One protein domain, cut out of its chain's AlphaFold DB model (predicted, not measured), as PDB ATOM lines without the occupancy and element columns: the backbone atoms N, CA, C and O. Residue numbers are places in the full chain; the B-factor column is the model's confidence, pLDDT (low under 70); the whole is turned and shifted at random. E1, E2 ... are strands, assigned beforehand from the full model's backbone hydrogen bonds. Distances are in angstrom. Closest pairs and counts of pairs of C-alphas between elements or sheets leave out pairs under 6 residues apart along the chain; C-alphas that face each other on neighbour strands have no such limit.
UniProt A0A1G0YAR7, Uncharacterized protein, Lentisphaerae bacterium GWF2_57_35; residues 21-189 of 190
ATOM      1  N   TYR A  21      87.206  56.185  46.516       58.19
ATOM      2  CA  TYR A  21      87.589  55.925  45.126       58.19
ATOM      3  C   TYR A  21      87.169  57.052  44.206       58.19
ATOM      4  O   TYR A  21      86.079  57.587  44.372       58.19
ATOM      5  N   HIS A  22      87.996  57.343  43.207       52.16
ATOM      6  CA  HIS A  22      87.836  58.469  42.292       52.16
ATOM      7  C   HIS A  22      87.299  58.034  40.927       52.16
ATOM      8  O   HIS A  22      87.779  57.056  40.364       52.16
ATOM      9  N   ASP A  23      86.360  58.790  40.366       45.44
ATOM     10  CA  ASP A  23      85.918  58.700  38.971       45.44
ATOM     11  C   ASP A  23      85.913  60.110  38.363       45.44
ATOM     12  O   ASP A  23      85.430  61.059  38.994       45.44
ATOM     13  N   ASN A  24      86.496  60.243  37.170       50.88
ATOM     14  CA  ASN A  24      86.625  61.505  36.441       50.88
ATOM     15  C   ASN A  24      85.415  61.806  35.551       50.88
ATOM     16  O   ASN A  24      85.367  62.857  34.918       50.88
ATOM     17  N   ASN A  25      84.419  60.910  35.519       48.84
ATOM     18  CA  ASN A  25      83.137  61.120  34.849       48.84
ATOM     19  C   ASN A  25      83.267  61.434  33.338       48.84
ATOM     20  O   ASN A  25      82.338  61.965  32.727       48.84
ATOM     21  N   ASP A  26      84.385  61.058  32.707       48.72
ATOM     22  CA  ASP A  26      84.642  61.249  31.271       48.72
ATOM     23  C   ASP A  26      84.052  60.115  30.400       48.72
ATOM     24  O   ASP A  26      84.244  60.060  29.182       48.72
ATOM     25  N   GLY A  27      83.324  59.186  31.029       45.66
ATOM     26  CA  GLY A  27      82.745  58.002  30.392       45.66
ATOM     27  C   GLY A  27      83.771  56.927  30.015       45.66
ATOM     28  O   GLY A  27      83.387  55.902  29.445       45.66
ATOM     29  N   THR A  28      85.046  57.139  30.334       39.72
ATOM     30  CA  THR A  28      86.157  56.215  30.140       39.72
ATOM     31  C   THR A  28      86.530  55.577  31.471       39.72
ATOM     32  O   THR A  28      86.622  56.193  32.525       39.72
ATOM     33  N   ASP A  29      86.730  54.271  31.422       45.06
ATOM     34  CA  ASP A  29      87.154  53.486  32.562       45.06
ATOM     35  C   ASP A  29      88.683  53.592  32.738       45.06
ATOM     36  O   ASP A  29      89.432  52.919  32.029       45.06
ATOM     37  N   HIS A  30      89.152  54.431  33.670       45.03
ATOM     38  CA  HIS A  30      90.584  54.585  34.011       45.03
ATOM     39  C   HIS A  30      91.076  53.602  35.092       45.03
ATOM     40  O   HIS A  30      92.125  53.801  35.704       45.03
ATOM     41  N   ARG A  31      90.300  52.558  35.395       45.75
ATOM     42  CA  ARG A  31      90.307  51.917  36.712       45.75
ATOM     43  C   ARG A  31      91.318  50.754  36.834       45.75
ATOM     44  O   ARG A  31      91.418  49.879  35.973       45.75
ATOM     45  N   THR A  32      92.049  50.685  37.953       45.62
ATOM     46  CA  THR A  32      92.988  49.595  38.290       45.62
ATOM     47  C   THR A  32      92.306  48.443  39.052       45.62
ATOM     48  O   THR A  32      91.894  48.584  40.195       45.62
ATOM     49  N   THR A  33      92.247  47.270  38.416       48.25
ATOM     50  CA  THR A  33      92.180  45.885  38.955       48.25
ATOM     51  C   THR A  33      91.067  45.385  39.907       48.25
ATOM     52  O   THR A  33      90.909  44.166  39.940       48.25
ATOM     53  N   GLU A  34      90.271  46.190  40.626       50.62
ATOM     54  CA  GLU A  34      89.255  45.654  41.578       50.62
ATOM     55  C   GLU A  34      87.848  46.235  41.346       50.62
ATOM     56  O   GLU A  34      87.676  47.442  41.253       50.62
ATOM     57  N   SER A  35      86.824  45.384  41.199       55.75
ATOM     58  CA  SER A  35      85.436  45.808  40.923       55.75
ATOM     59  C   SER A  35      84.639  46.022  42.199       55.75
ATOM     60  O   SER A  35      84.778  45.224  43.126       55.75
ATOM     61  N   VAL A  36      83.736  47.011  42.209       56.94
ATOM     62  CA  VAL A  36      82.696  47.102  43.243       56.94
ATOM     63  C   VAL A  36      81.904  45.795  43.226       56.94
ATOM     64  O   VAL A  36      81.371  45.430  42.171       56.94
ATOM     65  N   PRO A  37      81.819  45.056  44.348       58.31
ATOM     66  CA  PRO A  37      81.059  43.817  44.380       58.31
ATOM     67  C   PRO A  37      79.612  44.044  43.928       58.31
ATOM     68  O   PRO A  37      78.882  44.840  44.514       58.31
ATOM     69  N   GLY A  38      79.201  43.349  42.865       55.88
ATOM     70  CA  GLY A  38      77.850  43.459  42.303       55.88
ATOM     71  C   GLY A  38      77.613  44.638  41.349       55.88
ATOM     72  O   GLY A  38      76.464  44.878  40.985       55.88
ATOM     73  N   ASP A  39      78.656  45.350  40.917       58.78
ATOM     74  CA  ASP A  39      78.566  46.458  39.960       58.78
ATOM     75  C   ASP A  39      79.565  46.336  38.809       58.78
ATOM     76  O   ASP A  39      80.538  45.585  38.855       58.78
ATOM     77  N   SER A  40      79.323  47.122  37.756       54.44
ATOM     78  CA  SER A  40      80.216  47.232  36.601       54.44
ATOM     79  C   SER A  40      81.297  48.303  36.746       54.44
ATOM     80  O   SER A  40      82.064  48.485  35.804       54.44
ATOM     81  N   TYR A  41      81.335  49.039  37.860       47.75
ATOM     82  CA  TYR A  41      82.350  50.055  38.151       47.75
ATOM     83  C   TYR A  41      83.517  49.413  38.905       47.75
ATOM     84  O   TYR A  41      83.328  48.457  39.659       47.75
ATOM     85  N   THR A  42      84.730  49.918  38.711       43.34
ATOM     86  CA  THR A  42      85.911  49.440  39.435       43.34
ATOM     87  C   THR A  42      86.574  50.579  40.194       43.34
ATOM     88  O   THR A  42      86.370  51.753  39.897       43.34
ATOM     89  N   PHE A  43      87.293  50.201  41.237       51.16
ATOM     90  CA  PHE A  43      87.928  51.064  42.209       51.16
ATOM     91  C   PHE A  43      89.194  51.703  41.630       51.16
ATOM     92  O   PHE A  43      89.883  51.096  40.806       51.16
ATOM     93  N   VAL A  44      89.508  52.929  42.052       46.84
ATOM     94  CA  VAL A  44      90.729  53.630  41.634       46.84
ATOM     95  C   VAL A  44      91.568  53.938  42.862       46.84
ATOM     96  O   VAL A  44      91.062  54.513  43.825       46.84
ATOM     97  N   GLY A  45      92.834  53.519  42.828       49.38
ATOM     98  CA  GLY A  45      93.762  53.674  43.943       49.38
ATOM     99  C   GLY A  45      94.108  55.136  44.219       49.38
ATOM    100  O   GLY A  45      94.151  55.979  43.316       49.38
ATOM    101  N   ASN A  46      94.390  55.434  45.481       58.03
ATOM    102  CA  ASN A  46      94.769  56.763  45.952       58.03
ATOM    103  C   ASN A  46      95.942  57.380  45.156       58.03
ATOM    104  O   ASN A  46      96.937  56.703  44.897       58.03
ATOM    105  N   GLY A  47      95.846  58.662  44.779       58.00
ATOM    106  CA  GLY A  47      96.923  59.402  44.106       58.00
ATOM    107  C   GLY A  47      97.292  58.920  42.695       58.00
ATOM    108  O   GLY A  47      98.278  59.388  42.132       58.00
ATOM    109  N   THR A  48      96.529  57.989  42.115       61.25
ATOM    110  CA  THR A  48      96.756  57.491  40.743       61.25
ATOM    111  C   THR A  48      95.851  58.145  39.704       61.25
ATOM    112  O   THR A  48      95.975  57.861  38.514       61.25
ATOM    113  N   THR A  49      94.943  59.021  40.141       63.81
ATOM    114  CA  THR A  49      93.929  59.636  39.286       63.81
ATOM    115  C   THR A  49      94.272  61.082  38.998       63.81
ATOM    116  O   THR A  49      94.519  61.870  39.916       63.81
ATOM    117  N   THR A  50      94.231  61.417  37.715       71.50
ATOM    118  CA  THR A  50      94.330  62.787  37.241       71.50
ATOM    119  C   THR A  50      93.002  63.201  36.620       71.50
ATOM    120  O   THR A  50      92.389  62.420  35.893       71.50
ATOM    121  N   MET A  51      92.534  64.394  36.968       76.38
ATOM    122  CA  MET A  51      91.235  64.940  36.569       76.38
ATOM    123  C   MET A  51      91.454  66.204  35.748       76.38
ATOM    124  O   MET A  51      92.311  67.003  36.119       76.38
ATOM    125  N   GLY A  52      90.681  66.428  34.686       79.00
ATOM    126  CA  GLY A  52      90.710  67.714  33.997       79.00
ATOM    127  C   GLY A  52      90.237  68.844  34.916       79.00
ATOM    128  O   GLY A  52      89.392  68.633  35.785       79.00
ATOM    129  N   ASN A  53      90.752  70.060  34.717       84.81
ATOM    130  CA  ASN A  53      90.387  71.227  35.535       84.81
ATOM    131  C   ASN A  53      88.879  71.552  35.525       84.81
ATOM    132  O   ASN A  53      88.358  72.134  36.474       84.81
ATOM    133  N   ASP A  54      88.181  71.189  34.447       86.56
ATOM    134  CA  ASP A  54      86.745  71.430  34.280       86.56
ATOM    135  C   ASP A  54      85.885  70.198  34.629       86.56
ATOM    136  O   ASP A  54      84.653  70.265  34.554       86.56
ATOM    137  N   ASP A  55      86.509  69.082  35.023       80.88
ATOM    138  CA  ASP A  55      85.821  67.826  35.316       80.88
ATOM    139  C   ASP A  55      85.466  67.719  36.808       80.88
ATOM    140  O   ASP A  55      86.269  68.062  37.681       80.88
ATOM    141  N   PRO A  56      84.256  67.246  37.155       83.06
ATOM    142  CA  PRO A  56      83.913  66.998  38.546       83.06
ATOM    143  C   PRO A  56      84.643  65.756  39.069       83.06
ATOM    144  O   PRO A  56      84.767  64.752  38.369       83.06
ATOM    145  N   VAL A  57      85.009  65.770  40.350       82.94
ATOM    146  CA  VAL A  57      85.541  64.581  41.029       82.94
ATOM    147  C   VAL A  57      84.385  63.824  41.664       82.94
ATOM    148  O   VAL A  57      83.721  64.328  42.573       82.94
ATOM    149  N   THR A  58      84.142  62.597  41.214       82.75
ATOM    150  CA  THR A  58      83.184  61.702  41.871       82.75
ATOM    151  C   THR A  58      83.918  60.783  42.837       82.75
ATOM    152  O   THR A  58      84.840  60.078  42.437       82.75
ATOM    153  N   LEU A  59      83.486  60.773  44.098       81.88
ATOM    154  CA  LEU A  59      83.961  59.859  45.129       81.88
ATOM    155  C   LEU A  59      82.907  58.797  45.417       81.88
ATOM    156  O   LEU A  59      81.780  59.136  45.778       81.88
ATOM    157  N   TYR A  60      83.280  57.526  45.327       81.06
ATOM    158  CA  TYR A  60      82.493  56.434  45.894       81.06
ATOM    159  C   TYR A  60      83.110  56.008  47.221       81.06
ATOM    160  O   TYR A  60      84.325  55.840  47.319       81.06
ATOM    161  N   ILE A  61      82.280  55.861  48.249       83.00
ATOM    162  CA  ILE A  61      82.714  55.549  49.612       83.00
ATOM    163  C   ILE A  61      81.921  54.351  50.105       83.00
ATOM    164  O   ILE A  61      80.690  54.365  50.080       83.00
ATOM    165  N   LEU A  62      82.627  53.329  50.580       82.75
ATOM    166  CA  LEU A  62      82.008  52.194  51.254       82.75
ATOM    167  C   LEU A  62      82.040  52.412  52.764       82.75
ATOM    168  O   LEU A  62      83.092  52.715  53.326       82.75
ATOM    169  N   THR A  63      80.915  52.209  53.439       84.62
ATOM    170  CA  THR A  63      80.836  52.219  54.906       84.62
ATOM    171  C   THR A  63      80.227  50.920  55.412       84.62
ATOM    172  O   THR A  63      79.499  50.236  54.688       84.62
ATOM    173  N   ALA A  64      80.487  50.582  56.676       83.06
ATOM    174  CA  ALA A  64      79.669  49.586  57.360       83.06
ATOM    175  C   ALA A  64      78.201  50.017  57.315       83.06
ATOM    176  O   ALA A  64      77.908  51.187  57.560       83.06
ATOM    177  N   ASN A  65      77.299  49.084  57.013       83.69
ATOM    178  CA  ASN A  65      75.879  49.370  57.119       83.69
ATOM    179  C   ASN A  65      75.479  49.570  58.581       83.69
ATOM    180  O   ASN A  65      75.920  48.807  59.448       83.69
ATOM    181  N   ASN A  66      74.632  50.567  58.841       84.62
ATOM    182  CA  ASN A  66      74.171  50.905  60.185       84.62
ATOM    183  C   ASN A  66      75.321  51.305  61.142       84.62
ATOM    184  O   ASN A  66      75.312  50.950  62.326       84.62
ATOM    185  N   PHE A  67      76.336  52.017  60.637       84.44
ATOM    186  CA  PHE A  67      77.462  52.528  61.420       84.44
ATOM    187  C   PHE A  67      77.033  53.503  62.523       84.44
ATOM    188  O   PHE A  67      77.743  53.627  63.522       84.44
ATOM    189  N   ALA A  68      75.894  54.186  62.366       85.12
ATOM    190  CA  ALA A  68      75.391  55.142  63.355       85.12
ATOM    191  C   ALA A  68      74.350  54.555  64.332       85.12
ATOM    192  O   ALA A  68      73.874  55.265  65.224       85.12
ATOM    193  N   GLY A  69      74.008  53.267  64.205       85.88
ATOM    194  CA  GLY A  69      72.974  52.632  65.022       85.88
ATOM    195  C   GLY A  69      71.594  53.251  64.783       85.88
ATOM    196  O   GLY A  69      71.126  53.308  63.657       85.88
ATOM    197  N   ASP A  70      70.929  53.727  65.836       87.50
ATOM    198  CA  ASP A  70      69.572  54.290  65.722       87.50
ATOM    199  C   ASP A  70      69.537  55.731  65.157       87.50
ATOM    200  O   ASP A  70      68.459  56.311  65.008       87.50
ATOM    201  N   LEU A  71      70.699  56.329  64.878       89.00
ATOM    202  CA  LEU A  71      70.822  57.691  64.356       89.00
ATOM    203  C   LEU A  71      70.761  57.719  62.820       89.00
ATOM    204  O   LEU A  71      71.088  56.744  62.150       89.00
ATOM    205  N   GLU A  72      70.403  58.871  62.252       91.38
ATOM    206  CA  GLU A  72      70.481  59.112  60.811       91.38
ATOM    207  C   GLU A  72      71.943  59.188  60.361       91.38
ATOM    208  O   GLU A  72      72.742  59.958  60.903       91.38
ATOM    209  N   GLU A  73      72.286  58.393  59.356       91.56
ATOM    210  CA  GLU A  73      73.632  58.307  58.807       91.56
ATOM    211  C   GLU A  73      73.901  59.407  57.792       91.56
ATOM    212  O   GLU A  73      73.126  59.646  56.866       91.56
ATOM    213  N   GLN A  74      75.045  60.060  57.947       94.88
ATOM    214  CA  GLN A  74      75.532  61.068  57.025       94.88
ATOM    215  C   GLN A  74      77.015  60.831  56.755       94.88
ATOM    216  O   GLN A  74      77.803  60.602  57.677       94.88
ATOM    217  N   VAL A  75      77.402  60.929  55.486       92.56
ATOM    218  CA  VAL A  75      78.804  60.905  55.061       92.56
ATOM    219  C   VAL A  75      79.174  62.287  54.550       92.56
ATOM    220  O   VAL A  75      78.481  62.850  53.706       92.56
ATOM    221  N   PHE A  76      80.274  62.832  55.058       94.31
ATOM    222  CA  PHE A  76      80.853  64.084  54.589       94.31
ATOM    223  C   PHE A  76      82.283  63.858  54.120       94.31
ATOM    224  O   PHE A  76      83.045  63.114  54.731       94.31
ATOM    225  N   VAL A  77      82.669  64.557  53.063       92.00
ATOM    226  CA  VAL A  77      84.053  64.668  52.617       92.00
ATOM    227  C   VAL A  77      84.539  66.064  52.947       92.00
ATOM    228  O   VAL A  77      83.977  67.058  52.483       92.00
ATOM    229  N   ARG A  78      85.600  66.127  53.749       92.25
ATOM    230  CA  ARG A  78      86.359  67.352  53.963       92.25
ATOM    231  C   ARG A  78      87.407  67.455  52.867       92.25
ATOM    232  O   ARG A  78      88.398  66.736  52.911       92.25
ATOM    233  N   TRP A  79      87.167  68.324  51.896       91.94
ATOM    234  CA  TRP A  79      87.984  68.519  50.705       91.94
ATOM    235  C   TRP A  79      88.875  69.754  50.845       91.94
ATOM    236  O   TRP A  79      88.387  70.851  51.108       91.94
ATOM    237  N   TRP A  80      90.176  69.596  50.639       91.69
ATOM    238  CA  TRP A  80      91.154  70.677  50.628       91.69
ATOM    239  C   TRP A  80      91.789  70.783  49.246       91.69
ATOM    240  O   TRP A  80      92.316  69.804  48.726       91.69
ATOM    241  N   ASN A  81      91.768  71.976  48.657       89.38
ATOM    242  CA  ASN A  81      92.118  72.166  47.246       89.38
ATOM    243  C   ASN A  81      93.438  72.904  46.981       89.38
ATOM    244  O   ASN A  81      93.636  73.425  45.889       89.38
ATOM    245  N   GLY A  82      94.304  73.071  47.978       84.31
ATOM    246  CA  GLY A  82      95.469  73.958  47.869       84.31
ATOM    247  C   GLY A  82      95.340  75.240  48.685       84.31
ATOM    248  O   GLY A  82      96.340  75.795  49.137       84.31
ATOM    249  N   GLU A  83      94.110  75.725  48.861       88.75
ATOM    250  CA  GLU A  83      93.838  77.065  49.388       88.75
ATOM    251  C   GLU A  83      92.748  77.068  50.459       88.75
ATOM    252  O   GLU A  83      92.912  77.702  51.504       88.75
ATOM    253  N   ALA A  84      91.644  76.369  50.207       90.56
ATOM    254  CA  ALA A  84      90.459  76.402  51.043       90.56
ATOM    255  C   ALA A  84      89.964  74.995  51.380       90.56
ATOM    256  O   ALA A  84      90.104  74.048  50.603       90.56
ATOM    257  N   GLU A  85      89.350  74.900  52.555       92.75
ATOM    258  CA  GLU A  85      88.603  73.730  52.990       92.75
ATOM    259  C   GLU A  85      87.141  73.849  52.547       92.75
ATOM    260  O   GLU A  85      86.508  74.893  52.714       92.75
ATOM    261  N   ASN A  86      86.605  72.754  52.021       94.31
ATOM    262  CA  ASN A  86      85.223  72.594  51.605       94.31
ATOM    263  C   ASN A  86      84.646  71.339  52.268       94.31
ATOM    264  O   ASN A  86      85.350  70.353  52.477       94.31
ATOM    265  N   TRP A  87      83.353  71.364  52.573       95.12
ATOM    266  CA  TRP A  87      82.637  70.214  53.117       95.12
ATOM    267  C   TRP A  87      81.537  69.812  52.150       95.12
ATOM    268  O   TRP A  87      80.641  70.606  51.865       95.12
ATOM    269  N   VAL A  88      81.606  68.579  51.658       95.19
ATOM    270  CA  VAL A  88      80.649  68.052  50.685       95.19
ATOM    271  C   VAL A  88      79.957  66.838  51.282       95.19
ATOM    272  O   VAL A  88      80.608  65.896  51.723       95.19
ATOM    273  N   MET A  89      78.629  66.879  51.337       96.19
ATOM    274  CA  MET A  89      77.822  65.764  51.826       96.19
ATOM    275  C   MET A  89      77.637  64.727  50.717       96.19
ATOM    276  O   MET A  89      77.383  65.086  49.566       96.19
ATOM    277  N   GLY A  90      77.746  63.451  51.069       93.00
ATOM    278  CA  GLY A  90      77.439  62.339  50.182       93.00
ATOM    279  C   GLY A  90      75.953  62.003  50.129       93.00
ATOM    280  O   GLY A  90      75.215  62.213  51.092       93.00
ATOM    281  N   SER A  91      75.529  61.435  49.006       92.81
ATOM    282  CA  SER A  91      74.246  60.759  48.849       92.81
ATOM    283  C   SER A  91      74.418  59.258  49.043       92.81
ATOM    284  O   SER A  91      75.380  58.663  48.558       92.81
ATOM    285  N   TRP A  92      73.476  58.637  49.746       93.62
ATOM    286  CA  TRP A  92      73.377  57.184  49.786       93.62
ATOM    287  C   TRP A  92      72.915  56.672  48.419       93.62
ATOM    288  O   TRP A  92      71.940  57.188  47.868       93.62
ATOM    289  N   GLU A  93      73.597  55.665  47.882       87.06
ATOM    290  CA  GLU A  93      73.255  55.064  46.591       87.06
ATOM    291  C   GLU A  93      72.505  53.747  46.777       87.06
ATOM    292  O   GLU A  93      71.405  53.569  46.249       87.06
ATOM    293  N   LYS A  94      73.112  52.800  47.505       84.88
ATOM    294  CA  LYS A  94      72.543  51.470  47.746       84.88
ATOM    295  C   LYS A  94      73.281  50.700  48.832       84.88
ATOM    296  O   LYS A  94      74.429  50.994  49.158       84.88
ATOM    297  N   ASN A  95      72.654  49.618  49.287       87.25
ATOM    298  CA  ASN A  95      73.341  48.578  50.040       87.25
ATOM    299  C   ASN A  95      74.128  47.644  49.102       87.25
ATOM    300  O   ASN A  95      73.641  47.277  48.028       87.25
ATOM    301  N   VAL A  96      75.301  47.197  49.545       82.25
ATOM    302  CA  VAL A  96      76.142  46.212  48.854       82.25
ATOM    303  C   VAL A  96      76.306  44.981  49.751       82.25
ATOM    304  O   VAL A  96      77.038  45.042  50.742       82.25
ATOM    305  N   PRO A  97      75.615  43.864  49.461       81.88
ATOM    306  CA  PRO A  97      75.803  42.626  50.203       81.88
ATOM    307  C   PRO A  97      77.138  41.976  49.823       81.88
ATOM    308  O   PRO A  97      77.428  41.747  48.649       81.88
ATOM    309  N   LEU A  98      77.934  41.637  50.832       78.44
ATOM    310  CA  LEU A  98      79.137  40.825  50.701       78.44
ATOM    311  C   LEU A  98      78.903  39.448  51.316       78.44
ATOM    312  O   LEU A  98      78.346  39.317  52.411       78.44
ATOM    313  N   GLY A  99      79.344  38.422  50.599       75.00
ATOM    314  CA  GLY A  99      79.287  37.030  51.029       75.00
ATOM    315  C   GLY A  99      80.657  36.535  51.464       75.00
ATOM    316  O   GLY A  99      81.664  37.224  51.332       75.00
ATOM    317  N   LYS A 100      80.716  35.305  51.965       73.88
ATOM    318  CA  LYS A 100      81.999  34.653  52.244       73.88
ATOM    319  C   LYS A 100      82.789  34.419  50.953       73.88
ATOM    320  O   LYS A 100      82.221  34.246  49.875       73.88
ATOM    321  N   SER A 101      84.107  34.288  51.076       63.78
ATOM    322  CA  SER A 101      84.957  33.924  49.937       63.78
ATOM    323  C   SER A 101      84.486  32.623  49.271       63.78
ATOM    324  O   SER A 101      84.332  31.589  49.928       63.78
ATOM    325  N   GLY A 102      84.244  32.688  47.958       61.00
ATOM    326  CA  GLY A 102      83.737  31.573  47.153       61.00
ATOM    327  C   GLY A 102      82.212  31.490  47.039       61.00
ATOM    328  O   GLY A 102      81.720  30.523  46.456       61.00
ATOM    329  N   ASP A 103      81.469  32.461  47.576       65.81
ATOM    330  CA  ASP A 103      80.045  32.615  47.282       65.81
ATOM    331  C   ASP A 103      79.846  33.161  45.855       65.81
ATOM    332  O   ASP A 103      80.598  34.021  45.396       65.81
ATOM    333  N   ALA A 104      78.883  32.604  45.118       59.31
ATOM    334  CA  ALA A 104      78.684  32.924  43.698       59.31
ATOM    335  C   ALA A 104      77.785  34.150  43.494       59.31
ATOM    336  O   ALA A 104      77.892  34.825  42.471       59.31
ATOM    337  N   ASP A 105      76.918  34.421  44.471       60.38
ATOM    338  CA  ASP A 105      75.879  35.447  44.374       60.38
ATOM    339  C   ASP A 105      76.311  36.780  45.006       60.38
ATOM    340  O   ASP A 105      75.803  37.829  44.620       60.38
ATOM    341  N   ASN A 106      77.275  36.754  45.937       65.81
ATOM    342  CA  ASN A 106      77.810  37.939  46.610       65.81
ATOM    343  C   ASN A 106      79.342  37.890  46.634       65.81
ATOM    344  O   ASN A 106      79.933  36.879  47.009       65.81
ATOM    345  N   GLY A 107      79.990  38.991  46.247       68.12
ATOM    346  CA  GLY A 107      81.450  39.083  46.228       68.12
ATOM    347  C   GLY A 107      82.072  39.199  47.623       68.12
ATOM    348  O   GLY A 107      81.383  39.421  48.618       68.12
ATOM    349  N   VAL A 108      83.401  39.093  47.666       67.81
ATOM    350  CA  VAL A 108      84.230  39.544  48.794       67.81
ATOM    351  C   VAL A 108      84.930  40.837  48.416       67.81
ATOM    352  O   VAL A 108      85.219  41.062  47.243       67.81
ATOM    353  N   PHE A 109      85.259  41.644  49.414       68.12
ATOM    354  CA  PHE A 109      86.075  42.834  49.245       68.12
ATOM    355  C   PHE A 109      87.361  42.681  50.064       68.12
ATOM    356  O   PHE A 109      87.296  42.414  51.263       68.12
ATOM    357  N   HIS A 110      88.525  42.713  49.403       67.69
ATOM    358  CA  HIS A 110      89.827  42.379  50.008       67.69
ATOM    359  C   HIS A 110      89.852  41.049  50.799       67.69
ATOM    360  O   HIS A 110      90.543  40.898  51.807       67.69
ATOM    361  N   GLY A 111      89.076  40.056  50.353       65.31
ATOM    362  CA  GLY A 111      88.965  38.757  51.028       65.31
ATOM    363  C   GLY A 111      88.083  38.753  52.285       65.31
ATOM    364  O   GLY A 111      88.057  37.741  52.989       65.31
ATOM    365  N   LEU A 112      87.352  39.840  52.552       68.62
ATOM    366  CA  LEU A 112      86.358  39.953  53.618       68.62
ATOM    367  C   LEU A 112      84.918  39.963  53.062       68.62
ATOM    368  O   LEU A 112      84.698  40.415  51.937       68.62
ATOM    369  N   PRO A 113      83.928  39.504  53.850       64.56
ATOM    370  CA  PRO A 113      84.079  38.852  55.150       64.56
ATOM    371  C   PRO A 113      84.683  37.441  55.017       64.56
ATOM    372  O   PRO A 113      84.457  36.722  54.043       64.56
ATOM    373  N   SER A 114      85.473  37.033  56.014       69.75
ATOM    374  CA  SER A 114      86.094  35.699  56.040       69.75
ATOM    375  C   SER A 114      85.100  34.577  56.370       69.75
ATOM    376  O   SER A 114      85.352  33.420  56.035       69.75
ATOM    377  N   ASP A 115      83.969  34.915  56.993       67.69
ATOM    378  CA  ASP A 115      82.835  34.029  57.253       67.69
ATOM    379  C   ASP A 115      81.525  34.835  57.329       67.69
ATOM    380  O   ASP A 115      81.535  36.033  57.619       67.69
ATOM    381  N   GLY A 116      80.392  34.175  57.089       77.00
ATOM    382  CA  GLY A 116      79.071  34.805  57.073       77.00
ATOM    383  C   GLY A 116      78.856  35.763  55.897       77.00
ATOM    384  O   GLY A 116      79.407  35.577  54.813       77.00
ATOM    385  N   GLY A 117      77.999  36.762  56.108       78.31
ATOM    386  CA  GLY A 117      77.740  37.839  55.159       78.31
ATOM    387  C   GLY A 117      77.629  39.169  55.893       78.31
ATOM    388  O   GLY A 117      77.233  39.208  57.059       78.31
ATOM    389  N   VAL A 118      77.999  40.247  55.218       80.00
ATOM    390  CA  VAL A 118      77.936  41.613  55.747       80.00
ATOM    391  C   VAL A 118      77.350  42.527  54.688       80.00
ATOM    392  O   VAL A 118      77.542  42.305  53.496       80.00
ATOM    393  N   THR A 119      76.629  43.550  55.118       82.69
ATOM    394  CA  THR A 119      76.097  44.570  54.219       82.69
ATOM    395  C   THR A 119      76.929  45.832  54.372       82.69
ATOM    396  O   THR A 119      77.216  46.258  55.492       82.69
ATOM    397  N   LEU A 120      77.326  46.414  53.246       84.38
ATOM    398  CA  LEU A 120      77.920  47.743  53.175       84.38
ATOM    399  C   LEU A 120      76.892  48.754  52.687       84.38
ATOM    400  O   LEU A 120      75.942  48.382  51.997       84.38
ATOM    401  N   ASP A 121      77.142  50.024  52.967       85.62
ATOM    402  CA  ASP A 121      76.521  51.126  52.244       85.62
ATOM    403  C   ASP A 121      77.503  51.725  51.250       85.62
ATOM    404  O   ASP A 121      78.661  51.986  51.580       85.62
ATOM    405  N   LEU A 122      77.021  51.934  50.027       84.94
ATOM    406  CA  LEU A 122      77.707  52.706  49.008       84.94
ATOM    407  C   LEU A 122      77.168  54.133  49.031       84.94
ATOM    408  O   LEU A 122      75.975  54.364  48.824       84.94
ATOM    409  N   TRP A 123      78.075  55.078  49.227       87.44
ATOM    410  CA  TRP A 123      77.812  56.507  49.165       87.44
ATOM    411  C   TRP A 123      78.517  57.109  47.960       87.44
ATOM    412  O   TRP A 123      79.607  56.675  47.584       87.44
ATOM    413  N   LYS A 124      77.910  58.143  47.387       85.88
ATOM    414  CA  LYS A 124      78.481  58.944  46.311       85.88
ATOM    415  C   LYS A 124      78.649  60.381  46.773       85.88
ATOM    416  O   LYS A 124      77.730  60.971  47.330       85.88
ATOM    417  N   VAL A 125      79.804  60.969  46.504       87.94
ATOM    418  CA  VAL A 125      80.082  62.387  46.750       87.94
ATOM    419  C   VAL A 125      80.535  63.007  45.442       87.94
ATOM    420  O   VAL A 125      81.401  62.462  44.769       87.94
ATOM    421  N   LEU A 126      79.944  64.134  45.065       88.31
ATOM    422  CA  LEU A 126      80.319  64.863  43.858       88.31
ATOM    423  C   LEU A 126      80.998  66.166  44.269       88.31
ATOM    424  O   LEU A 126      80.336  67.060  44.795       88.31
ATOM    425  N   ILE A 127      82.302  66.270  44.031       88.88
ATOM    426  CA  ILE A 127      83.051  67.512  44.202       88.88
ATOM    427  C   ILE A 127      82.988  68.262  42.871       88.88
ATOM    428  O   ILE A 127      83.518  67.776  41.868       88.88
ATOM    429  N   PRO A 128      82.309  69.413  42.817       90.31
ATOM    430  CA  PRO A 128      82.166  70.138  41.571       90.31
ATOM    431  C   PRO A 128      83.483  70.868  41.222       90.31
ATOM    432  O   PRO A 128      84.250  71.197  42.135       90.31
ATOM    433  N   PRO A 129      83.762  71.134  39.929       88.88
ATOM    434  CA  PRO A 129      85.046  71.682  39.483       88.88
ATOM    435  C   PRO A 129      85.428  72.983  40.194       88.88
ATOM    436  O   PRO A 129      86.590  73.184  40.536       88.88
ATOM    437  N   GLU A 130      84.451  73.835  40.526       93.38
ATOM    438  CA  GLU A 130      84.670  75.101  41.234       93.38
ATOM    439  C   GLU A 130      85.240  74.958  42.656       93.38
ATOM    440  O   GLU A 130      85.708  75.943  43.229       93.38
ATOM    441  N   MET A 131      85.201  73.757  43.242       94.12
ATOM    442  CA  MET A 131      85.828  73.451  44.534       94.12
ATOM    443  C   MET A 131      87.245  72.887  44.386       94.12
ATOM    444  O   MET A 131      87.956  72.752  45.384       94.12
ATOM    445  N   THR A 132      87.672  72.580  43.165       90.00
ATOM    446  CA  THR A 132      88.979  71.997  42.852       90.00
ATOM    447  C   THR A 132      89.943  73.051  42.309       90.00
ATOM    448  O   THR A 132      89.543  74.164  41.957       90.00
ATOM    449  N   ARG A 133      91.240  72.736  42.303       90.50
ATOM    450  CA  ARG A 133      92.280  73.570  41.683       90.50
ATOM    451  C   ARG A 133      93.369  72.690  41.080       90.50
ATOM    452  O   ARG A 133      93.627  71.640  41.672       90.50
ATOM    453  N   PRO A 134      94.065  73.143  40.019       91.50
ATOM    454  CA  PRO A 134      95.215  72.432  39.475       91.50
ATOM    455  C   PRO A 134      96.259  72.103  40.549       91.50
ATOM    456  O   PRO A 134      96.587  72.944  41.395       91.50
ATOM    457  N   GLY A 135      96.791  70.883  40.494       88.12
ATOM    458  CA  GLY A 135      97.686  70.302  41.492       88.12
ATOM    459  C   GLY A 135      96.995  69.309  42.431       88.12
ATOM    460  O   GLY A 135      95.906  68.804  42.154       88.12
ATOM    461  N   ASP A 136      97.659  68.999  43.545       87.00
ATOM    462  CA  ASP A 136      97.175  67.999  44.495       87.00
ATOM    463  C   ASP A 136      96.096  68.575  45.415       87.00
ATOM    464  O   ASP A 136      96.301  69.555  46.135       87.00
ATOM    465  N   ASN A 137      94.945  67.917  45.402       88.19
ATOM    466  CA  ASN A 137      93.833  68.143  46.309       88.19
ATOM    467  C   ASN A 137      93.795  66.962  47.287       88.19
ATOM    468  O   ASN A 137      94.094  65.832  46.901       88.19
ATOM    469  N   PHE A 138      93.429  67.209  48.541       88.06
ATOM    470  CA  PHE A 138      93.400  66.196  49.597       88.06
ATOM    471  C   PHE A 138      92.026  66.105  50.228       88.06
ATOM    472  O   PHE A 138      91.295  67.093  50.282       88.06
ATOM    473  N   TYR A 139      91.689  64.947  50.782       87.12
ATOM    474  CA  TYR A 139      90.459  64.833  51.545       87.12
ATOM    475  C   TYR A 139      90.509  63.806  52.665       87.12
ATOM    476  O   TYR A 139      91.406  62.968  52.754       87.12
ATOM    477  N   VAL A 140      89.506  63.914  53.535       88.44
ATOM    478  CA  VAL A 140      89.191  62.976  54.615       88.44
ATOM    479  C   VAL A 140      87.690  62.716  54.599       88.44
ATOM    480  O   VAL A 140      86.901  63.621  54.316       88.44
ATOM    481  N   ILE A 141      87.288  61.495  54.944       89.50
ATOM    482  CA  ILE A 141      85.883  61.112  55.069       89.50
ATOM    483  C   ILE A 141      85.465  61.142  56.537       89.50
ATOM    484  O   ILE A 141      86.058  60.470  57.380       89.50
ATOM    485  N   GLN A 142      84.406  61.886  56.827       92.06
ATOM    486  CA  GLN A 142      83.728  61.910  58.112       92.06
ATOM    487  C   GLN A 142      82.417  61.122  58.023       92.06
ATOM    488  O   GLN A 142      81.575  61.369  57.161       92.06
ATOM    489  N   LEU A 143      82.237  60.203  58.962       91.69
ATOM    490  CA  LEU A 143      80.993  59.506  59.249       91.69
ATOM    491  C   LEU A 143      80.300  60.219  60.403       91.69
ATOM    492  O   LEU A 143      80.915  60.463  61.444       91.69
ATOM    493  N   LYS A 144      79.022  60.543  60.238       92.69
ATOM    494  CA  LYS A 144      78.238  61.242  61.250       92.69
ATOM    495  C   LYS A 144      76.908  60.539  61.475       92.69
ATOM    496  O   LYS A 144      76.178  60.278  60.528       92.69
ATOM    497  N   GLY A 145      76.600  60.270  62.738       91.44
ATOM    498  CA  GLY A 145      75.263  59.908  63.186       91.44
ATOM    499  C   GLY A 145      74.562  61.139  63.738       91.44
ATOM    500  O   GLY A 145      75.088  61.795  64.642       91.44
ATOM    501  N   TRP A 146      73.386  61.468  63.214       90.81
ATOM    502  CA  TRP A 146      72.619  62.636  63.632       90.81
ATOM    503  C   TRP A 146      71.159  62.292  63.925       90.81
ATOM    504  O   TRP A 146      70.544  61.472  63.262       90.81
ATOM    505  N   GLN A 147      70.581  62.942  64.928       90.75
ATOM    506  CA  GLN A 147      69.142  62.948  65.158       90.75
ATOM    507  C   GLN A 147      68.786  64.215  65.933       90.75
ATOM    508  O   GLN A 147      69.552  64.674  66.784       90.75
ATOM    509  N   GLU A 148      67.613  64.789  65.667       89.00
ATOM    510  CA  GLU A 148      67.122  65.921  66.446       89.00
ATOM    511  C   GLU A 148      66.987  65.545  67.934       89.00
ATOM    512  O   GLU A 148      66.318  64.576  68.294       89.00
ATOM    513  N   GLY A 149      67.636  66.319  68.810       84.69
ATOM    514  CA  GLY A 149      67.605  66.103  70.260       84.69
ATOM    515  C   GLY A 149      68.572  65.036  70.793       84.69
ATOM    516  O   GLY A 149      68.580  64.812  72.004       84.69
ATOM    517  N   ALA A 150      69.394  64.418  69.940       83.56
ATOM    518  CA  ALA A 150      70.466  63.508  70.342       83.56
ATOM    519  C   ALA A 150      71.848  64.174  70.227       83.56
ATOM    520  O   ALA A 150      72.045  65.109  69.445       83.56
ATOM    521  N   GLU A 151      72.824  63.683  70.994       82.19
ATOM    522  CA  GLU A 151      74.225  64.029  70.752       82.19
ATOM    523  C   GLU A 151      74.679  63.375  69.444       82.19
ATOM    524  O   GLU A 151      74.518  62.169  69.252       82.19
ATOM    525  N   ALA A 152      75.226  64.179  68.530       83.00
ATOM    526  CA  ALA A 152      75.761  63.659  67.282       83.00
ATOM    527  C   ALA A 152      76.979  62.775  67.569       83.00
ATOM    528  O   ALA A 152      77.856  63.150  68.351       83.00
ATOM    529  N   SER A 153      77.053  61.628  66.904       86.00
ATOM    530  CA  SER A 153      78.270  60.822  66.872       86.00
ATOM    531  C   SER A 153      79.073  61.178  65.628       86.00
ATOM    532  O   SER A 153      78.504  61.459  64.573       86.00
ATOM    533  N   GLN A 154      80.399  61.197  65.754       88.62
ATOM    534  CA  GLN A 154      81.294  61.417  64.625       88.62
ATOM    535  C   GLN A 154      82.478  60.457  64.683       88.62
ATOM    536  O   GLN A 154      83.015  60.166  65.755       88.62
ATOM    537  N   ALA A 155      82.889  59.995  63.512       87.88
ATOM    538  CA  ALA A 155      84.128  59.276  63.298       87.88
ATOM    539  C   ALA A 155      84.719  59.697  61.954       87.88
ATOM    540  O   ALA A 155      84.005  60.145  61.063       87.88
ATOM    541  N   TYR A 156      86.021  59.537  61.792       86.12
ATOM    542  CA  TYR A 156      86.697  59.700  60.517       86.12
ATOM    543  C   TYR A 156      87.173  58.341  60.050       86.12
ATOM    544  O   TYR A 156      87.789  57.618  60.835       86.12
ATOM    545  N   LEU A 157      86.896  58.007  58.793       85.12
ATOM    546  CA  LEU A 157      87.628  56.933  58.137       85.12
ATOM    547  C   LEU A 157      89.036  57.452  57.884       85.12
ATOM    548  O   LEU A 157      89.205  58.575  57.400       85.12
ATOM    549  N   ILE A 158      90.025  56.636  58.220       81.12
ATOM    550  CA  ILE A 158      91.431  56.942  57.978       81.12
ATOM    551  C   ILE A 158      92.037  55.832  57.136       81.12
ATOM    552  O   ILE A 158      91.640  54.669  57.257       81.12
ATOM    553  N   ARG A 159      92.979  56.195  56.268       71.88
ATOM    554  CA  ARG A 159      93.688  55.216  55.443       71.88
ATOM    555  C   ARG A 159      94.568  54.363  56.350       71.88
ATOM    556  O   ARG A 159      94.307  53.185  56.565       71.88
ATOM    557  N   ASP A 160      95.548  54.979  56.990       68.00
ATOM    558  CA  ASP A 160      96.521  54.234  57.779       68.00
ATOM    559  C   ASP A 160      96.079  54.184  59.246       68.00
ATOM    560  O   ASP A 160      95.814  55.215  59.871       68.00
ATOM    561  N   SER A 161      96.001  52.981  59.822       66.62
ATOM    562  CA  SER A 161      95.693  52.825  61.245       66.62
ATOM    563  C   SER A 161      96.739  53.560  62.092       66.62
ATOM    564  O   SER A 161      97.926  53.234  62.045       66.62
ATOM    565  N   ALA A 162      96.300  54.531  62.887       67.00
ATOM    566  CA  ALA A 162      97.143  55.307  63.793       67.00
ATOM    567  C   ALA A 162      96.919  54.906  65.263       67.00
ATOM    568  O   ALA A 162      95.963  54.200  65.600       67.00
ATOM    569  N   GLU A 163      97.783  55.365  66.170       67.56
ATOM    570  CA  GLU A 163      97.567  55.187  67.611       67.56
ATOM    571  C   GLU A 163      96.219  55.809  68.028       67.56
ATOM    572  O   GLU A 163      95.942  56.969  67.732       67.56
ATOM    573  N   GLY A 164      95.360  55.022  68.685       71.19
ATOM    574  CA  GLY A 164      94.001  55.442  69.049       71.19
ATOM    575  C   GLY A 164      92.934  55.225  67.968       71.19
ATOM    576  O   GLY A 164      91.774  55.550  68.213       71.19
ATOM    577  N   SER A 165      93.289  54.650  66.815       79.81
ATOM    578  CA  SER A 165      92.308  54.192  65.824       79.81
ATOM    579  C   SER A 165      91.728  52.818  66.172       79.81
ATOM    580  O   SER A 165      92.371  51.984  66.815       79.81
ATOM    581  N   GLY A 166      90.485  52.596  65.756       79.62
ATOM    582  CA  GLY A 166      89.823  51.299  65.766       79.62
ATOM    583  C   GLY A 166      89.683  50.754  64.349       79.62
ATOM    584  O   GLY A 166      89.762  51.505  63.385       79.62
ATOM    585  N   ASN A 167      89.419  49.453  64.230       79.38
ATOM    586  CA  ASN A 167      89.009  48.838  62.970       79.38
ATOM    587  C   ASN A 167      87.591  48.289  63.123       79.38
ATOM    588  O   ASN A 167      87.267  47.696  64.155       79.38
ATOM    589  N   ASN A 168      86.741  48.475  62.116       71.31
ATOM    590  CA  ASN A 168      85.449  47.789  62.082       71.31
ATOM    591  C   ASN A 168      85.601  46.342  61.566       71.31
ATOM    592  O   ASN A 168      86.688  45.888  61.199       71.31
ATOM    593  N   ASN A 169      84.498  45.597  61.538       65.88
ATOM    594  CA  ASN A 169      84.434  44.207  61.066       65.88
ATOM    595  C   ASN A 169      84.739  44.025  59.564       65.88
ATOM    596  O   ASN A 169      84.769  42.894  59.084       65.88
ATOM    597  N   LEU A 170      84.973  45.119  58.844       66.94
ATOM    598  CA  LEU A 170      85.336  45.162  57.431       66.94
ATOM    599  C   LEU A 170      86.810  45.531  57.234       66.94
ATOM    600  O   LEU A 170      87.260  45.675  56.106       66.94
ATOM    601  N   GLY A 171      87.561  45.701  58.327       70.19
ATOM    602  CA  GLY A 171      88.954  46.132  58.278       70.19
ATOM    603  C   GLY A 171      89.130  47.619  57.973       70.19
ATOM    604  O   GLY A 171      90.253  48.037  57.713       70.19
ATOM    605  N   GLN A 172      88.062  48.426  58.020       75.31
ATOM    606  CA  GLN A 172      88.171  49.874  57.852       75.31
ATOM    607  C   GLN A 172      88.694  50.498  59.137       75.31
ATOM    608  O   GLN A 172      88.089  50.323  60.202       75.31
ATOM    609  N   SER A 173      89.792  51.237  59.023       81.50
ATOM    610  CA  SER A 173      90.338  52.016  60.123       81.50
ATOM    611  C   SER A 173      89.543  53.302  60.320       81.50
ATOM    612  O   SER A 173      89.183  53.992  59.366       81.50
ATOM    613  N   TRP A 174      89.252  53.618  61.576       84.12
ATOM    614  CA  TRP A 174      88.503  54.808  61.949       84.12
ATOM    615  C   TRP A 174      89.001  55.414  63.260       84.12
ATOM    616  O   TRP A 174      89.592  54.737  64.102       84.12
ATOM    617  N   THR A 175      88.733  56.703  63.456       86.25
ATOM    618  CA  THR A 175      88.997  57.416  64.715       86.25
ATOM    619  C   THR A 175      87.814  58.299  65.100       86.25
ATOM    620  O   THR A 175      87.213  58.936  64.242       86.25
ATOM    621  N   SER A 176      87.461  58.344  66.387       84.81
ATOM    622  CA  SER A 176      86.446  59.272  66.921       84.81
ATOM    623  C   SER A 176      87.028  60.626  67.342       84.81
ATOM    624  O   SER A 176      86.280  61.522  67.727       84.81
ATOM    625  N   GLY A 177      88.357  60.765  67.342       80.75
ATOM    626  CA  GLY A 177      89.024  62.041  67.592       80.75
ATOM    627  C   GLY A 177      88.978  62.948  66.366       80.75
ATOM    628  O   GLY A 177      88.762  62.479  65.249       80.75
ATOM    629  N   ASP A 178      89.214  64.244  66.566       80.44
ATOM    630  CA  ASP A 178      89.390  65.158  65.438       80.44
ATOM    631  C   ASP A 178      90.579  64.716  64.583       80.44
ATOM    632  O   ASP A 178      91.664  64.425  65.096       80.44
ATOM    633  N   TYR A 179      90.370  64.680  63.269       81.56
ATOM    634  CA  TYR A 179      91.379  64.250  62.317       81.56
ATOM    635  C   TYR A 179      91.668  65.343  61.295       81.56
ATOM    636  O   TYR A 179      90.757  65.908  60.686       81.56
ATOM    637  N   PHE A 180      92.953  65.652  61.107       77.88
ATOM    638  CA  PHE A 180      93.402  66.715  60.205       77.88
ATOM    639  C   PHE A 180      94.361  66.240  59.105       77.88
ATOM    640  O   PHE A 180      94.976  67.076  58.452       77.88
ATOM    641  N   GLY A 181      94.490  64.926  58.905       74.81
ATOM    642  CA  GLY A 181      95.378  64.355  57.895       74.81
ATOM    643  C   GLY A 181      94.933  64.603  56.451       74.81
ATOM    644  O   GLY A 181      93.882  65.189  56.188       74.81
ATOM    645  N   HIS A 182      95.771  64.140  55.526       76.44
ATOM    646  CA  HIS A 182      95.595  64.204  54.072       76.44
ATOM    647  C   HIS A 182      95.684  62.782  53.502       76.44
ATOM    648  O   HIS A 182      96.604  62.442  52.759       76.44
ATOM    649  N   ASP A 183      94.776  61.925  53.952       70.06
ATOM    650  CA  ASP A 183      94.867  60.472  53.758       70.06
ATOM    651  C   ASP A 183      94.716  60.066  52.303       70.06
ATOM    652  O   ASP A 183      95.357  59.119  51.836       70.06
ATOM    653  N   TRP A 184      93.900  60.824  51.578       80.94
ATOM    654  CA  TRP A 184      93.638  60.610  50.172       80.94
ATOM    655  C   TRP A 184      93.895  61.866  49.358       80.94
ATOM    656  O   TRP A 184      93.683  62.981  49.843       80.94
ATOM    657  N   SER A 185      94.354  61.670  48.122       81.69
ATOM    658  CA  SER A 185      94.667  62.741  47.188       81.69
ATOM    659  C   SER A 185      94.142  62.480  45.779       81.69
ATOM    660  O   SER A 185      94.072  61.339  45.315       81.69
ATOM    661  N   VAL A 186      93.842  63.579  45.091       79.31
ATOM    662  CA  VAL A 186      93.485  63.644  43.670       79.31
ATOM    663  C   VAL A 186      94.320  64.733  43.027       79.31
ATOM    664  O   VAL A 186      94.395  65.840  43.562       79.31
ATOM    665  N   THR A 187      94.917  64.444  41.877       85.50
ATOM    666  CA  THR A 187      95.634  65.461  41.108       85.50
ATOM    667  C   THR A 187      94.697  66.041  40.053       85.50
ATOM    668  O   THR A 187      94.067  65.304  39.299       85.50
ATOM    669  N   ILE A 188      94.602  67.364  39.993       84.31
ATOM    670  CA  ILE A 188      93.848  68.084  38.962       84.31
ATOM    671  C   ILE A 188      94.853  68.653  37.951       84.31
ATOM    672  O   ILE A 188      95.838  69.284  38.343       84.31
ATOM    673  N   GLU A 189      94.639  68.391  36.667       88.06
ATOM    674  CA  GLU A 189      95.424  68.921  35.548       88.06
ATOM    675  C   GLU A 189      95.163  70.417  35.317       88.06
ATOM    676  O   GLU A 189      94.183  70.968  35.815       88.06
TER     677      GLU A 189
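This is residues 21 to 189 of the 190 residues of an uncharacterized protein of Lentisphaerae bacterium GWF2_57_35 (UniProt A0A1G0YAR7). Two strongly twisted sheets lie partly face to face as a sandwich, their strands crossed at 52 degrees; the long E7 runs through one sheet, and E2 and E6 are the inner strands of the other. Long loops lie round this core: residues 24 to 56 between E1 and E2, and residues 99 to 117 beyond the ends of E5 and E6. The printed part has 169 residues with no named helix and ten named strands, E1 to E10 along the chain; its class is all strand, though under half of the residues are in named elements. One sheet has the order E1, E2, E6, E5, all antiparallel; the other, of E3, E4, E7, E8, E9 and E10, is branched, with antiparallel pairs. The whole is compact and rounded, with a radius of gyration of the C-alphas of 16.2 A and spans of 44 by 42 by 31 A.

E1, residues 21 to 23, begins at C-alpha 21 (87.589, 55.925, 45.126). E2, residues 57 to 64, is 22.9 A long, and E3, residues 72 to 80, 25.8 A. E4, residues 85 to 89, runs on into E5, residues 91 to 98, across one residue at 66 degrees. E6, residues 118 to 127, is 28.8 A long. E7, residues 135 to 146, measures 34.3 A and begins at C-alpha 135 (97.686, 70.302, 41.492). E8 is residues 153 to 157, E9 residues 173 to 175, and E10 residues 184 to 188, ending at C-alpha 188 (93.848, 68.084, 38.962).

In the four-stranded sheet, the hairpin E1 and E2 has N 23 and O 58 at 2.9 A, within hydrogen-bond range; so are N 61 and O 123 of E2 and E6, 2.9 A, and N 96 and O 120 of the hairpin E5 and E6, 2.8 A. In the branched sheet, E3 lies on one side of E7, with N 76 and O 142 at 2.9 A, and E8 and E10 on the other. N 143 and O 155 of the hairpin E7 and E8 are 2.7 A apart, and N 137 and O 186 of E7 and E10 2.8 A. The hairpin E3 and E4 has N 79 and O 86 at 2.8 A, and the hairpin E8 and E9 N 156 and O 175 at 2.8 A. E7, E8 and E9 form a meander, each strand the antiparallel neighbour of the one before; with E10, antiparallel neighbour of E7, they form a Greek key. Between the sheets, the closest C-alphas of E4 and E6 are those of Met 89 and Val 125, 6.5 A apart.

The two C-alphas farthest apart, those of Glu 83 and Ala 104, are 47.0 A apart. The printed part has no cut. The links E1 to E2, E5 to E6 and E8 to E9 are long. The mean pLDDT of the printed part is 77.0; residues 21 to 49, 101 to 115, 160 to 163 and 169 to 170 hold its values under 70.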